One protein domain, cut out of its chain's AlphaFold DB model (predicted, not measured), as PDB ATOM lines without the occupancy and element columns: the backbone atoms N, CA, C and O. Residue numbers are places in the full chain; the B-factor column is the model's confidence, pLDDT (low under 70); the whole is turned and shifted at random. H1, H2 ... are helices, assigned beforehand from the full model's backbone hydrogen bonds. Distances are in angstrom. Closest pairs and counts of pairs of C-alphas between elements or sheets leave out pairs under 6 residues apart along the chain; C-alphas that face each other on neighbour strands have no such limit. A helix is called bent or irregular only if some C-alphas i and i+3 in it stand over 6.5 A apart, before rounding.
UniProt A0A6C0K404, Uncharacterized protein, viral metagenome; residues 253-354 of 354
ATOM      1  N   GLU A 253     186.546 124.497 213.309       96.25
ATOM      2  CA  GLU A 253     187.031 123.201 213.781       96.25
ATOM      3  C   GLU A 253     188.400 123.307 214.461       96.25
ATOM      4  O   GLU A 253     188.607 122.721 215.525       96.25
ATOM      5  N   GLU A 254     189.314 124.095 213.890       97.50
ATOM      6  CA  GLU A 254     190.645 124.337 214.463       97.50
ATOM      7  C   GLU A 254     190.583 125.092 215.793       97.50
ATOM      8  O   GLU A 254     191.476 124.948 216.626       97.50
ATOM      9  N   LEU A 255     189.525 125.873 216.031       97.94
ATOM     10  CA  LEU A 255     189.369 126.649 217.260       97.94
ATOM     11  C   LEU A 255     188.769 125.843 218.418       97.94
ATOM     12  O   LEU A 255     189.005 126.175 219.583       97.94
ATOM     13  N   ILE A 256     188.034 124.765 218.130       97.25
ATOM     14  CA  ILE A 256     187.360 123.923 219.135       97.25
ATOM     15  C   ILE A 256     188.288 123.476 220.278       97.25
ATOM     16  O   ILE A 256     187.884 123.615 221.440       97.25
ATOM     17  N   PRO A 257     189.521 122.986 220.026       97.38
ATOM     18  CA  PRO A 257     190.427 122.545 221.085       97.38
ATOM     19  C   PRO A 257     190.788 123.640 222.099       97.38
ATOM     20  O   PRO A 257     191.204 123.324 223.216       97.38
ATOM     21  N   PHE A 258     190.605 124.919 221.752       97.88
ATOM     22  CA  PHE A 258     190.895 126.044 222.638       97.88
ATOM     23  C   PHE A 258     189.681 126.493 223.463       97.88
ATOM     24  O   PHE A 258     189.868 127.109 224.516       97.88
ATOM     25  N   ILE A 259     188.452 126.139 223.067       97.75
ATOM     26  CA  ILE A 259     187.208 126.533 223.752       97.75
ATOM     27  C   ILE A 259     186.864 125.532 224.869       97.75
ATOM     28  O   ILE A 259     185.831 124.861 224.877       97.75
ATOM     29  N   THR A 260     187.760 125.420 225.850       96.94
ATOM     30  CA  THR A 260     187.654 124.459 226.962       96.94
ATOM     31  C   THR A 260     187.418 125.153 228.300       96.94
ATOM     32  O   THR A 260     187.671 126.346 228.448       96.94
ATOM     33  N   ALA A 261     186.983 124.402 229.318       96.25
ATOM     34  CA  ALA A 261     186.863 124.926 230.682       96.25
ATOM     35  C   ALA A 261     188.205 125.298 231.325       96.25
ATOM     36  O   ALA A 261     188.252 126.146 232.208       96.25
ATOM     37  N   ARG A 262     189.308 124.710 230.856       95.12
ATOM     38  CA  ARG A 262     190.650 125.081 231.312       95.12
ATOM     39  C   ARG A 262     191.042 126.474 230.813       95.12
ATOM     40  O   ARG A 262     191.550 127.284 231.589       95.12
ATOM     41  N   ASN A 263     190.797 126.744 229.533       96.75
ATOM     42  CA  ASN A 263     191.171 128.005 228.897       96.75
ATOM     43  C   ASN A 263     190.170 129.115 229.242       96.75
ATOM     44  O   ASN A 263     190.558 130.179 229.718       96.75
ATOM     45  N   ILE A 264     188.874 128.830 229.100       98.12
ATOM     46  CA  ILE A 264     187.766 129.760 229.345       98.12
ATOM     47  C   ILE A 264     186.946 129.239 230.536       98.12
ATOM     48  O   ILE A 264     185.877 128.654 230.336       98.12
ATOM     49  N   PRO A 265     187.438 129.384 231.781       95.75
ATOM     50  CA  PRO A 265     186.776 128.850 232.975       95.75
ATOM     51  C   PRO A 265     185.377 129.424 233.197       95.75
ATOM     52  O   PRO A 265     184.482 128.701 233.627       95.75
ATOM     53  N   TYR A 266     185.151 130.693 232.843       96.38
ATOM     54  CA  TYR A 266     183.872 131.343 233.086       96.38
ATOM     55  C   TYR A 266     182.806 130.853 232.097       96.38
ATOM     56  O   TYR A 266     182.781 131.245 230.928       96.38
ATOM     57  N   GLU A 267     181.904 129.997 232.576       95.94
ATOM     58  CA  GLU A 267     180.943 129.260 231.747       95.94
ATOM     59  C   GLU A 267     180.059 130.156 230.887       95.94
ATOM     60  O   GLU A 267     179.848 129.862 229.717       95.94
ATOM     61  N   VAL A 268     179.592 131.282 231.435       97.50
ATOM     62  CA  VAL A 268     178.768 132.244 230.690       97.50
ATOM     63  C   VAL A 268     179.538 132.817 229.495       97.50
ATOM     64  O   VAL A 268     178.965 132.970 228.421       97.50
ATOM     65  N   ILE A 269     180.834 133.113 229.653       98.12
ATOM     66  CA  ILE A 269     181.681 133.628 228.564       98.12
ATOM     67  C   ILE A 269     181.927 132.522 227.532       98.12
ATOM     68  O   ILE A 269     181.739 132.750 226.337       98.12
ATOM     69  N   ARG A 270     182.263 131.310 227.991       97.94
ATOM     70  CA  ARG A 270     182.480 130.142 227.124       97.94
ATOM     71  C   ARG A 270     181.235 129.798 226.302       97.94
ATOM     72  O   ARG A 270     181.336 129.611 225.094       97.94
ATOM     73  N   SER A 271     180.062 129.780 226.936       98.31
ATOM     74  CA  SER A 271     178.768 129.584 226.277       98.31
ATOM     75  C   SER A 271     178.508 130.636 225.209       98.31
ATOM     76  O   SER A 271     178.150 130.269 224.096       98.31
ATOM     77  N   LYS A 272     178.721 131.925 225.519       98.44
ATOM     78  CA  LYS A 272     178.547 133.013 224.547       98.44
ATOM     79  C   LYS A 272     179.465 132.850 223.338       98.44
ATOM     80  O   LYS A 272     179.014 133.008 222.210       98.44
ATOM     81  N   LEU A 273     180.734 132.497 223.551       98.50
ATOM     82  CA  LEU A 273     181.672 132.263 222.453       98.50
ATOM     83  C   LEU A 273     181.212 131.124 221.536       98.50
ATOM     84  O   LEU A 273     181.154 131.320 220.325       98.50
ATOM     85  N   TRP A 274     180.833 129.973 222.100       98.44
ATOM     86  CA  TRP A 274     180.289 128.866 221.311       98.44
ATOM     87  C   TRP A 274     179.062 129.286 220.504       98.44
ATOM     88  O   TRP A 274     178.992 129.000 219.310       98.44
ATOM     89  N   THR A 275     178.107 129.985 221.127       98.00
ATOM     90  CA  THR A 275     176.905 130.430 220.412       98.00
ATOM     91  C   THR A 275     177.209 131.417 219.301       98.00
ATOM     92  O   THR A 275     176.583 131.339 218.249       98.00
ATOM     93  N   ASP A 276     178.155 132.331 219.515       97.88
ATOM     94  CA  ASP A 276     178.529 133.324 218.511       97.88
ATOM     95  C   ASP A 276     179.149 132.645 217.285       97.88
ATOM     96  O   ASP A 276     178.722 132.911 216.164       97.88
ATOM     97  N   LEU A 277     180.085 131.714 217.491       98.12
ATOM     98  CA  LEU A 277     180.732 130.982 216.398       98.12
ATOM     99  C   LEU A 277     179.745 130.094 215.628       98.12
ATOM    100  O   LEU A 277     179.707 130.145 214.403       98.12
ATOM    101  N   ILE A 278     178.888 129.344 216.331       98.12
ATOM    102  CA  ILE A 278     177.865 128.494 215.698       98.12
ATOM    103  C   ILE A 278     176.886 129.337 214.870       98.12
ATOM    104  O   ILE A 278     176.543 128.969 213.746       98.12
ATOM    105  N   ARG A 279     176.441 130.487 215.398       96.50
ATOM    106  CA  ARG A 279     175.568 131.408 214.652       96.50
ATOM    107  C   ARG A 279     176.252 131.938 213.398       96.50
ATOM    108  O   ARG A 279     175.587 132.067 212.377       96.50
ATOM    109  N   GLU A 280     177.537 132.269 213.467       96.44
ATOM    110  CA  GLU A 280     178.294 132.761 212.314       96.44
ATOM    111  C   GLU A 280     178.461 131.688 211.230       96.44
ATOM    112  O   GLU A 280     178.184 131.970 210.063       96.44
ATOM    113  N   GLU A 281     178.831 130.459 211.600       97.44
ATOM    114  CA  GLU A 281     178.936 129.330 210.662       97.44
ATOM    115  C   GLU A 281     177.592 129.036 209.979       97.44
ATOM    116  O   GLU A 281     177.526 128.916 208.751       97.44
ATOM    117  N   TYR A 282     176.503 129.043 210.754       96.19
ATOM    118  CA  TYR A 282     175.145 128.877 210.239       96.19
ATOM    119  C   TYR A 282     174.731 130.004 209.282       96.19
ATOM    120  O   TYR A 282     174.231 129.753 208.184       96.19
ATOM    121  N   LYS A 283     174.937 131.268 209.678       94.44
ATOM    122  CA  LYS A 283     174.559 132.446 208.877       94.44
ATOM    123  C   LYS A 283     175.333 132.528 207.569       94.44
ATOM    124  O   LYS A 283     174.764 132.927 206.558       94.44
ATOM    125  N   LYS A 284     176.614 132.157 207.584       94.62
ATOM    126  CA  LYS A 284     177.462 132.129 206.385       94.62
ATOM    127  C   LYS A 284     177.212 130.903 205.506       94.62
ATOM    128  O   LYS A 284     177.797 130.827 204.432       94.62
ATOM    129  N   GLY A 285     176.368 129.965 205.947       92.88
ATOM    130  CA  GLY A 285     176.067 128.734 205.216       92.88
ATOM    131  C   GLY A 285     177.271 127.805 205.070       92.88
ATOM    132  O   GLY A 285     177.303 127.004 204.143       92.88
ATOM    133  N   ARG A 286     178.272 127.938 205.946       94.94
ATOM    134  CA  ARG A 286     179.478 127.099 205.941       94.94
ATOM    135  C   ARG A 286     179.224 125.730 206.556       94.94
ATOM    136  O   ARG A 286     179.831 124.756 206.136       94.94
ATOM    137  N   MET A 287     178.298 125.681 207.510       95.94
ATOM    138  CA  MET A 287     177.797 124.455 208.115       95.94
ATOM    139  C   MET A 287     176.274 124.438 208.043       95.94
ATOM    140  O   MET A 287     175.598 125.433 208.332       95.94
ATOM    141  N   SER A 288     175.728 123.293 207.661       94.62
ATOM    142  CA  SER A 288     174.300 123.011 207.695       94.62
ATOM    143  C   SER A 288     173.787 122.889 209.130       94.62
ATOM    144  O   SER A 288     174.539 122.718 210.092       94.62
ATOM    145  N   PHE A 289     172.463 122.941 209.282       94.00
ATOM    146  CA  PHE A 289     171.826 122.704 210.571       94.00
ATOM    147  C   PHE A 289     172.223 121.346 211.165       94.00
ATOM    148  O   PHE A 289     172.577 121.275 212.338       94.00
ATOM    149  N   GLU A 290     172.212 120.287 210.354       94.69
ATOM    150  CA  GLU A 290     172.613 118.940 210.757       94.69
ATOM    151  C   GLU A 290     174.047 118.875 211.287       94.69
ATOM    152  O   GLU A 290     174.291 118.234 212.311       94.69
ATOM    153  N   GLU A 291     174.975 119.562 210.623       96.19
ATOM    154  CA  GLU A 291     176.390 119.598 211.005       96.19
ATOM    155  C   GLU A 291     176.627 120.373 212.303       96.19
ATOM    156  O   GLU A 291     177.588 120.095 213.014       96.19
ATOM    157  N   LEU A 292     175.742 121.310 212.655       96.06
ATOM    158  CA  LEU A 292     175.882 122.117 213.866       96.06
ATOM    159  C   LEU A 292     175.350 121.434 215.131       96.06
ATOM    160  O   LEU A 292     175.824 121.733 216.229       96.06
ATOM    161  N   ILE A 293     174.402 120.499 215.004       94.88
ATOM    162  CA  ILE A 293     173.779 119.793 216.140       94.88
ATOM    163  C   ILE A 293     174.811 119.210 217.126       94.88
ATOM    164  O   ILE A 293     174.648 119.437 218.330       94.88
ATOM    165  N   PRO A 294     175.880 118.510 216.687       95.81
ATOM    166  CA  PRO A 294     176.878 117.942 217.595       95.81
ATOM    167  C   PRO A 294     177.597 118.980 218.470       95.81
ATOM    168  O   PRO A 294     178.145 118.622 219.514       95.81
ATOM    169  N   PHE A 295     177.577 120.263 218.090       96.62
ATOM    170  CA  PHE A 295     178.210 121.338 218.852       96.62
ATOM    171  C   PHE A 295     177.261 122.018 219.847       96.62
ATOM    172  O   PHE A 295     177.736 122.599 220.825       96.62
ATOM    173  N   ILE A 296     175.939 121.900 219.679       95.88
ATOM    174  CA  ILE A 296     174.927 122.514 220.558       95.88
ATOM    175  C   ILE A 296     174.605 121.582 221.737       95.88
ATOM    176  O   ILE A 296     173.482 121.118 221.938       95.88
ATOM    177  N   THR A 297     175.619 121.287 222.548       94.94
ATOM    178  CA  THR A 297     175.522 120.356 223.685       94.94
ATOM    179  C   THR A 297     175.727 121.063 225.017       94.94
ATOM    180  O   THR A 297     176.281 122.160 225.074       94.94
ATOM    181  N   ALA A 298     175.334 120.422 226.122       94.00
ATOM    182  CA  ALA A 298     175.628 120.934 227.461       94.00
ATOM    183  C   ALA A 298     177.124 120.966 227.792       94.00
ATOM    184  O   ALA A 298     177.553 121.750 228.629       94.00
ATOM    185  N   ARG A 299     177.933 120.152 227.108       92.94
ATOM    186  CA  ARG A 299     179.389 120.170 227.259       92.94
ATOM    187  C   ARG A 299     180.000 121.441 226.665       92.94
ATOM    188  O   ARG A 299     180.852 122.058 227.298       92.94
ATOM    189  N   ASN A 300     179.561 121.823 225.468       95.12
ATOM    190  CA  ASN A 300     180.100 122.982 224.760       95.12
ATOM    191  C   ASN A 300     179.443 124.280 225.246       95.12
ATOM    192  O   ASN A 300     180.131 125.232 225.599       95.12
ATOM    193  N   ILE A 301     178.113 124.293 225.366       97.19
ATOM    194  CA  ILE A 301     177.324 125.434 225.841       97.19
ATOM    195  C   ILE A 301     176.727 125.069 227.214       97.19
ATOM    196  O   ILE A 301     175.556 124.679 227.292       97.19
ATOM    197  N   PRO A 302     177.516 125.163 228.302       94.38
ATOM    198  CA  PRO A 302     177.090 124.775 229.652       94.38
ATOM    199  C   PRO A 302     175.927 125.612 230.178       94.38
ATOM    200  O   PRO A 302     175.008 125.071 230.789       94.38
ATOM    201  N   TYR A 303     175.918 126.914 229.885       95.00
ATOM    202  CA  TYR A 303     174.874 127.813 230.348       95.00
ATOM    203  C   TYR A 303     173.559 127.563 229.603       95.00
ATOM    204  O   TYR A 303     173.397 127.920 228.433       95.00
ATOM    205  N   GLU A 304     172.622 126.929 230.305       94.19
ATOM    206  CA  GLU A 304     171.371 126.396 229.762       94.19
ATOM    207  C   GLU A 304     170.527 127.442 229.035       94.19
ATOM    208  O   GLU A 304     170.059 127.180 227.930       94.19
ATOM    209  N   VAL A 305     170.373 128.631 229.624       94.31
ATOM    210  CA  VAL A 305     169.588 129.726 229.035       94.31
ATOM    211  C   VAL A 305     170.139 130.095 227.656       94.31
ATOM    212  O   VAL A 305     169.398 130.104 226.681       94.31
ATOM    213  N   ILE A 306     171.460 130.275 227.551       96.50
ATOM    214  CA  ILE A 306     172.142 130.625 226.296       96.50
ATOM    215  C   ILE A 306     172.014 129.490 225.265       96.50
ATOM    216  O   ILE A 306     171.787 129.739 224.080       96.50
ATOM    217  N   ARG A 307     172.121 128.228 225.699       95.88
ATOM    218  CA  ARG A 307     171.928 127.065 224.816       95.88
ATOM    219  C   ARG A 307     170.494 126.983 224.288       95.88
ATOM    220  O   ARG A 307     170.290 126.731 223.104       95.88
ATOM    221  N   SER A 308     169.511 127.204 225.159       94.69
ATOM    222  CA  SER A 308     168.086 127.215 224.821       94.69
ATOM    223  C   SER A 308     167.744 128.339 223.842       94.69
ATOM    224  O   SER A 308     166.954 128.131 222.919       94.69
ATOM    225  N   GLU A 309     168.332 129.522 224.024       95.38
ATOM    226  CA  GLU A 309     168.208 130.646 223.091       95.38
ATOM    227  C   GLU A 309     168.753 130.276 221.709       95.38
ATOM    228  O   GLU A 309     168.047 130.437 220.717       95.38
ATOM    229  N   LEU A 310     169.953 129.687 221.636       96.31
ATOM    230  CA  LEU A 310     170.535 129.253 220.364       96.31
ATOM    231  C   LEU A 310     169.649 128.234 219.631       96.31
ATOM    232  O   LEU A 310     169.412 128.384 218.432       96.31
ATOM    233  N   TRP A 311     169.139 127.218 220.339       96.19
ATOM    234  CA  TRP A 311     168.204 126.249 219.756       96.19
ATOM    235  C   TRP A 311     166.960 126.929 219.194       96.19
ATOM    236  O   TRP A 311     166.544 126.632 218.077       96.19
ATOM    237  N   THR A 312     166.378 127.849 219.961       94.38
ATOM    238  CA  THR A 312     165.174 128.583 219.555       94.38
ATOM    239  C   THR A 312     165.427 129.394 218.285       94.38
ATOM    240  O   THR A 312     164.616 129.341 217.360       94.38
ATOM    241  N   ASP A 313     166.558 130.098 218.213       93.56
ATOM    242  CA  ASP A 313     166.923 130.922 217.061       93.56
ATOM    243  C   ASP A 313     167.119 130.082 215.796       93.56
ATOM    244  O   ASP A 313     166.505 130.361 214.768       93.56
ATOM    245  N   ILE A 314     167.929 129.023 215.872       94.19
ATOM    246  CA  ILE A 314     168.230 128.183 214.706       94.19
ATOM    247  C   ILE A 314     166.972 127.462 214.208       94.19
ATOM    248  O   ILE A 314     166.740 127.405 213.002       94.19
ATOM    249  N   ILE A 315     166.118 126.959 215.108       94.50
ATOM    250  CA  ILE A 315     164.860 126.296 214.726       94.50
ATOM    251  C   ILE A 315     163.926 127.266 213.993       94.50
ATOM    252  O   ILE A 315     163.323 126.888 212.987       94.50
ATOM    253  N   ARG A 316     163.811 128.516 214.464       92.44
ATOM    254  CA  ARG A 316     163.010 129.543 213.778       92.44
ATOM    255  C   ARG A 316     163.542 129.824 212.377       92.44
ATOM    256  O   ARG A 316     162.752 129.913 211.443       92.44
ATOM    257  N   GLU A 317     164.855 129.956 212.229       93.19
ATOM    258  CA  GLU A 317     165.475 130.225 210.930       93.19
ATOM    259  C   GLU A 317     165.333 129.044 209.959       93.19
ATOM    260  O   GLU A 317     164.977 129.247 208.801       93.19
ATOM    261  N   GLU A 318     165.507 127.804 210.419       94.81
ATOM    262  CA  GLU A 318     165.262 126.615 209.593       94.81
ATOM    263  C   GLU A 318     163.800 126.507 209.144       94.81
ATOM    264  O   GLU A 318     163.533 126.154 207.994       94.81
ATOM    265  N   TYR A 319     162.849 126.842 210.020       92.88
ATOM    266  CA  TYR A 319     161.436 126.874 209.647       92.88
ATOM    267  C   TYR A 319     161.161 127.933 208.571       92.88
ATOM    268  O   TYR A 319     160.532 127.629 207.561       92.88
ATOM    269  N   LYS A 320     161.705 129.151 208.726       91.38
ATOM    270  CA  LYS A 320     161.609 130.214 207.705       91.38
ATOM    271  C   LYS A 320     162.223 129.805 206.364       91.38
ATOM    272  O   LYS A 320     161.745 130.240 205.323       91.38
ATOM    273  N   LYS A 321     163.258 128.960 206.377       91.50
ATOM    274  CA  LYS A 321     163.869 128.367 205.174       91.50
ATOM    275  C   LYS A 321     163.042 127.221 204.566       91.50
ATOM    276  O   LYS A 321     163.475 126.618 203.589       91.50
ATOM    277  N   GLY A 322     161.865 126.915 205.117       90.69
ATOM    278  CA  GLY A 322     160.927 125.928 204.582       90.69
ATOM    279  C   GLY A 322     161.084 124.517 205.151       90.69
ATOM    280  O   GLY A 322     160.452 123.582 204.652       90.69
ATOM    281  N   ARG A 323     161.899 124.313 206.196       91.19
ATOM    282  CA  ARG A 323     161.968 123.009 206.867       91.19
ATOM    283  C   ARG A 323     160.650 122.732 207.592       91.19
ATOM    284  O   ARG A 323     160.164 123.556 208.360       91.19
ATOM    285  N   THR A 324     160.090 121.543 207.384       88.81
ATOM    286  CA  THR A 324     158.803 121.164 207.982       88.81
ATOM    287  C   THR A 324     158.869 121.098 209.507       88.81
ATOM    288  O   THR A 324     159.889 120.705 210.085       88.81
ATOM    289  N   LEU A 325     157.750 121.426 210.162       86.00
ATOM    290  CA  LEU A 325     157.632 121.356 211.618       86.00
ATOM    291  C   LEU A 325     157.972 119.955 212.144       86.00
ATOM    292  O   LEU A 325     158.726 119.856 213.103       86.00
ATOM    293  N   ASP A 326     157.528 118.882 211.485       87.56
ATOM    294  CA  ASP A 326     157.811 117.504 211.923       87.56
ATOM    295  C   ASP A 326     159.316 117.210 212.033       87.56
ATOM    296  O   ASP A 326     159.768 116.534 212.959       87.56
ATOM    297  N   LYS A 327     160.126 117.771 211.124       89.50
ATOM    298  CA  LYS A 327     161.590 117.623 211.148       89.50
ATOM    299  C   LYS A 327     162.254 118.445 212.255       89.50
ATOM    300  O   LYS A 327     163.363 118.101 212.674       89.50
ATOM    301  N   LEU A 328     161.613 119.526 212.694       91.38
ATOM    302  CA  LEU A 328     162.103 120.439 213.730       91.38
ATOM    303  C   LEU A 328     161.624 120.055 215.133       91.38
ATOM    304  O   LEU A 328     162.352 120.254 216.103       91.38
ATOM    305  N   GLU A 329     160.443 119.449 215.245       90.31
ATOM    306  CA  GLU A 329     159.790 119.074 216.501       90.31
ATOM    307  C   GLU A 329     160.681 118.171 217.364       90.31
ATOM    308  O   GLU A 329     160.749 118.340 218.582       90.31
ATOM    309  N   ARG A 330     161.465 117.287 216.727       91.38
ATOM    310  CA  ARG A 330     162.453 116.424 217.401       91.38
ATOM    311  C   ARG A 330     163.544 117.188 218.166       91.38
ATOM    312  O   ARG A 330     164.208 116.594 219.008       91.38
ATOM    313  N   PHE A 331     163.725 118.483 217.899       92.38
ATOM    314  CA  PHE A 331     164.670 119.352 218.606       92.38
ATOM    315  C   PHE A 331     163.994 120.274 219.631       92.38
ATOM    316  O   PHE A 331     164.687 120.816 220.490       92.38
ATOM    317  N   ILE A 332     162.661 120.399 219.619       91.88
ATOM    318  CA  ILE A 332     161.868 121.175 220.593       91.88
ATOM    319  C   ILE A 332     161.593 120.308 221.842       91.88
ATOM    320  O   ILE A 332     160.459 120.064 222.269       91.88
ATOM    321  N   THR A 333     162.666 119.803 222.450       92.88
ATOM    322  CA  THR A 333     162.619 118.896 223.606       92.88
ATOM    323  C   THR A 333     162.902 119.639 224.908       92.88
ATOM    324  O   THR A 333     163.442 120.741 224.904       92.88
ATOM    325  N   ALA A 334     162.561 119.032 226.051       90.94
ATOM    326  CA  ALA A 334     162.929 119.583 227.361       90.94
ATOM    327  C   ALA A 334     164.451 119.614 227.584       90.94
ATOM    328  O   ALA A 334     164.927 120.378 228.408       90.94
ATOM    329  N   GLN A 335     165.209 118.794 226.856       89.06
ATOM    330  CA  GLN A 335     166.666 118.759 226.951       89.06
ATOM    331  C   GLN A 335     167.316 119.949 226.229       89.06
ATOM    332  O   GLN A 335     168.293 120.520 226.715       89.06
ATOM    333  N   ASN A 336     166.758 120.337 225.080       90.69
ATOM    334  CA  ASN A 336     167.281 121.424 224.253       90.69
ATOM    335  C   ASN A 336     166.701 122.788 224.647       90.69
ATOM    336  O   ASN A 336     167.431 123.776 224.680       90.69
ATOM    337  N   ILE A 337     165.402 122.833 224.969       93.00
ATOM    338  CA  ILE A 337     164.652 124.036 225.359       93.00
ATOM    339  C   ILE A 337     163.871 123.716 226.647       93.00
ATOM    340  O   ILE A 337     162.704 123.305 226.602       93.00
ATOM    341  N   PRO A 338     164.493 123.863 227.824       88.56
ATOM    342  CA  PRO A 338     163.926 123.367 229.083       88.56
ATOM    343  C   PRO A 338     162.631 124.078 229.476       88.56
ATOM    344  O   PRO A 338     161.640 123.445 229.868       88.56
ATOM    345  N   TYR A 339     162.579 125.387 229.238       90.00
ATOM    346  CA  TYR A 339     161.427 126.225 229.538       90.00
ATOM    347  C   TYR A 339     160.208 125.844 228.685       90.00
ATOM    348  O   TYR A 339     160.145 126.073 227.473       90.00
ATOM    349  N   ARG A 340     159.189 125.270 229.341       88.88
ATOM    350  CA  ARG A 340     157.925 124.861 228.700       88.88
ATOM    351  C   ARG A 340     157.220 126.031 228.013       88.88
ATOM    352  O   ARG A 340     156.643 125.835 226.943       88.88
ATOM    353  N   SER A 341     157.263 127.221 228.611       88.38
ATOM    354  CA  SER A 341     156.707 128.447 228.028       88.38
ATOM    355  C   SER A 341     157.361 128.764 226.683       88.38
ATOM    356  O   SER A 341     156.645 128.910 225.698       88.38
ATOM    357  N   ILE A 342     158.697 128.748 226.612       89.19
ATOM    358  CA  ILE A 342     159.458 128.997 225.377       89.19
ATOM    359  C   ILE A 342     159.117 127.954 224.311       89.19
ATOM    360  O   ILE A 342     158.776 128.324 223.191       89.19
ATOM    361  N   ARG A 343     159.092 126.658 224.657       91.94
ATOM    362  CA  ARG A 343     158.669 125.598 223.718       91.94
ATOM    363  C   ARG A 343     157.254 125.809 223.184       91.94
ATOM    364  O   ARG A 343     156.992 125.567 222.011       91.94
ATOM    365  N   SER A 344     156.332 126.228 224.047       87.44
ATOM    366  CA  SER A 344     154.926 126.439 223.677       87.44
ATOM    367  C   SER A 344     154.758 127.649 222.759       87.44
ATOM    368  O   SER A 344     153.982 127.579 221.809       87.44
ATOM    369  N   VAL A 345     155.495 128.733 223.024       88.12
ATOM    370  CA  VAL A 345     155.546 129.919 222.160       88.12
ATOM    371  C   VAL A 345     156.165 129.559 220.814       88.12
ATOM    372  O   VAL A 345     155.529 129.777 219.796       88.12
ATOM    373  N   LEU A 346     157.321 128.892 220.798       89.44
ATOM    374  CA  LEU A 346     157.993 128.487 219.563       89.44
ATOM    375  C   LEU A 346     157.097 127.620 218.664       89.44
ATOM    376  O   LEU A 346     156.984 127.880 217.472       89.44
ATOM    377  N   ARG A 347     156.396 126.628 219.231       88.94
ATOM    378  CA  ARG A 347     155.421 125.818 218.477       88.94
ATOM    379  C   ARG A 347     154.272 126.647 217.919       88.94
ATOM    380  O   ARG A 347     153.791 126.351 216.831       88.94
ATOM    381  N   ARG A 348     153.793 127.640 218.671       87.25
ATOM    382  CA  ARG A 348     152.711 128.524 218.227       87.25
ATOM    383  C   ARG A 348     153.180 129.419 217.088       87.25
ATOM    384  O   ARG A 348     152.484 129.483 216.085       87.25
ATOM    385  N   ASP A 349     154.353 130.033 217.228       84.38
ATOM    386  CA  ASP A 349     154.967 130.885 216.207       84.38
ATOM    387  C   ASP A 349     155.141 130.112 214.893       84.38
ATOM    388  O   ASP A 349     154.833 130.622 213.822       84.38
ATOM    389  N   ILE A 350     155.573 128.851 214.984       84.50
ATOM    390  CA  ILE A 350     155.766 127.982 213.822       84.50
ATOM    391  C   ILE A 350     154.428 127.502 213.224       84.50
ATOM    392  O   ILE A 350     154.328 127.325 212.020       84.50
ATOM    393  N   ARG A 351     153.378 127.285 214.024       82.00
ATOM    394  CA  ARG A 351     152.062 126.828 213.518       82.00
ATOM    395  C   ARG A 351     151.161 127.953 213.005       82.00
ATOM    396  O   ARG A 351     150.243 127.675 212.245       82.00
ATOM    397  N   GLY A 352     151.365 129.180 213.479       66.81
ATOM    398  CA  GLY A 352     150.504 130.333 213.202       66.81
ATOM    399  C   GLY A 352     150.946 131.210 212.030       66.81
ATOM    400  O   GLY A 352     150.267 132.189 211.749       66.81
ATOM    401  N   GLY A 353     152.067 130.898 211.372       57.22
ATOM    402  CA  GLY A 353     152.603 131.655 210.235       57.22
ATOM    403  C   GLY A 353     152.049 131.210 208.878       57.22
ATOM    404  O   GLY A 353     152.847 130.869 208.008       57.22
ATOM    405  N   ASN A 354     150.717 131.189 208.728       41.38
ATOM    406  CA  ASN A 354     150.041 131.086 207.425       41.38
ATOM    407  C   ASN A 354     149.745 132.474 206.863       41.38
ATOM    408  O   ASN A 354     149.159 133.284 207.620       41.38
TER     409      ASN A 354
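Overview. This is residues 253 to 354 of the 354 residues of an uncharacterized protein of viral metagenome (UniProt A0A6C0K404). Three longer helices, H2, H4 and H6, stand side by side in a row and run the same way, with the short helices H3 and H5 in a second row over one face and H1 off one end. The chain winds to and fro between the rows in stacked turns. The printed part has 102 residues, with six named helices in the order H1 to H6 and no named strand, and its class is all helix. It is compact, with a radius of gyration of the C-alphas of 14.0 A, and spans 46 by 29 by 16 A.

Along the chain. H1, residues 253 to 258, begins at C-alpha 253 (187.031, 123.201, 213.781). H2, residues 267 to 283, is 24.0 A long. H3 holds residues 289 to 295. H1 and H3 are only just irregular: C-alphas 254 and 257 are 6.9 A apart, C-alphas 291 and 294 6.8 A. H4, residues 304 to 320, is 24.4 A long, and H5 holds residues 325 to 329. H6, residues 340 to 351, is 16.4 A long and ends at C-alpha 351 (152.062, 126.828, 213.518).

Arrangement. H4 is the hub. Its residues 306 to 310 touch H2 at a shallow tilt of 11 degrees, the same way; the closest C-alphas, of Thr 275 and Leu 310, are 6.5 A apart. H4 touches H6 at 8 degrees, a shallow tilt, the same way, closest at the C-alphas of Tyr 319 and Ile 350, 7.1 A. H4 and H5 only just touch, with 3 pairs of C-alphas within 8 A, the closest those of Ile 315 and Leu 328, 6.5 A. H2 and H3 form a helical hairpin at 19 degrees; the closest C-alphas, of Ile 278 and Leu 292, are 6.9 A apart. H1 touches no helix. Every O i to N i+4 pair is within hydrogen-bond range in H2, H4, H5 and H6, against 0 of 2 in H1 and 1 of 3 in H3, where 2 of 3 and 2 of 4 O i to N i+3 pairs are.

Size, cuts and confidence. The C-alphas farthest apart, of Arg 262 and Asn 354, are 47.5 A apart. The printed part has no cut and no long link. Residues 352 to 354 are under pLDDT 70.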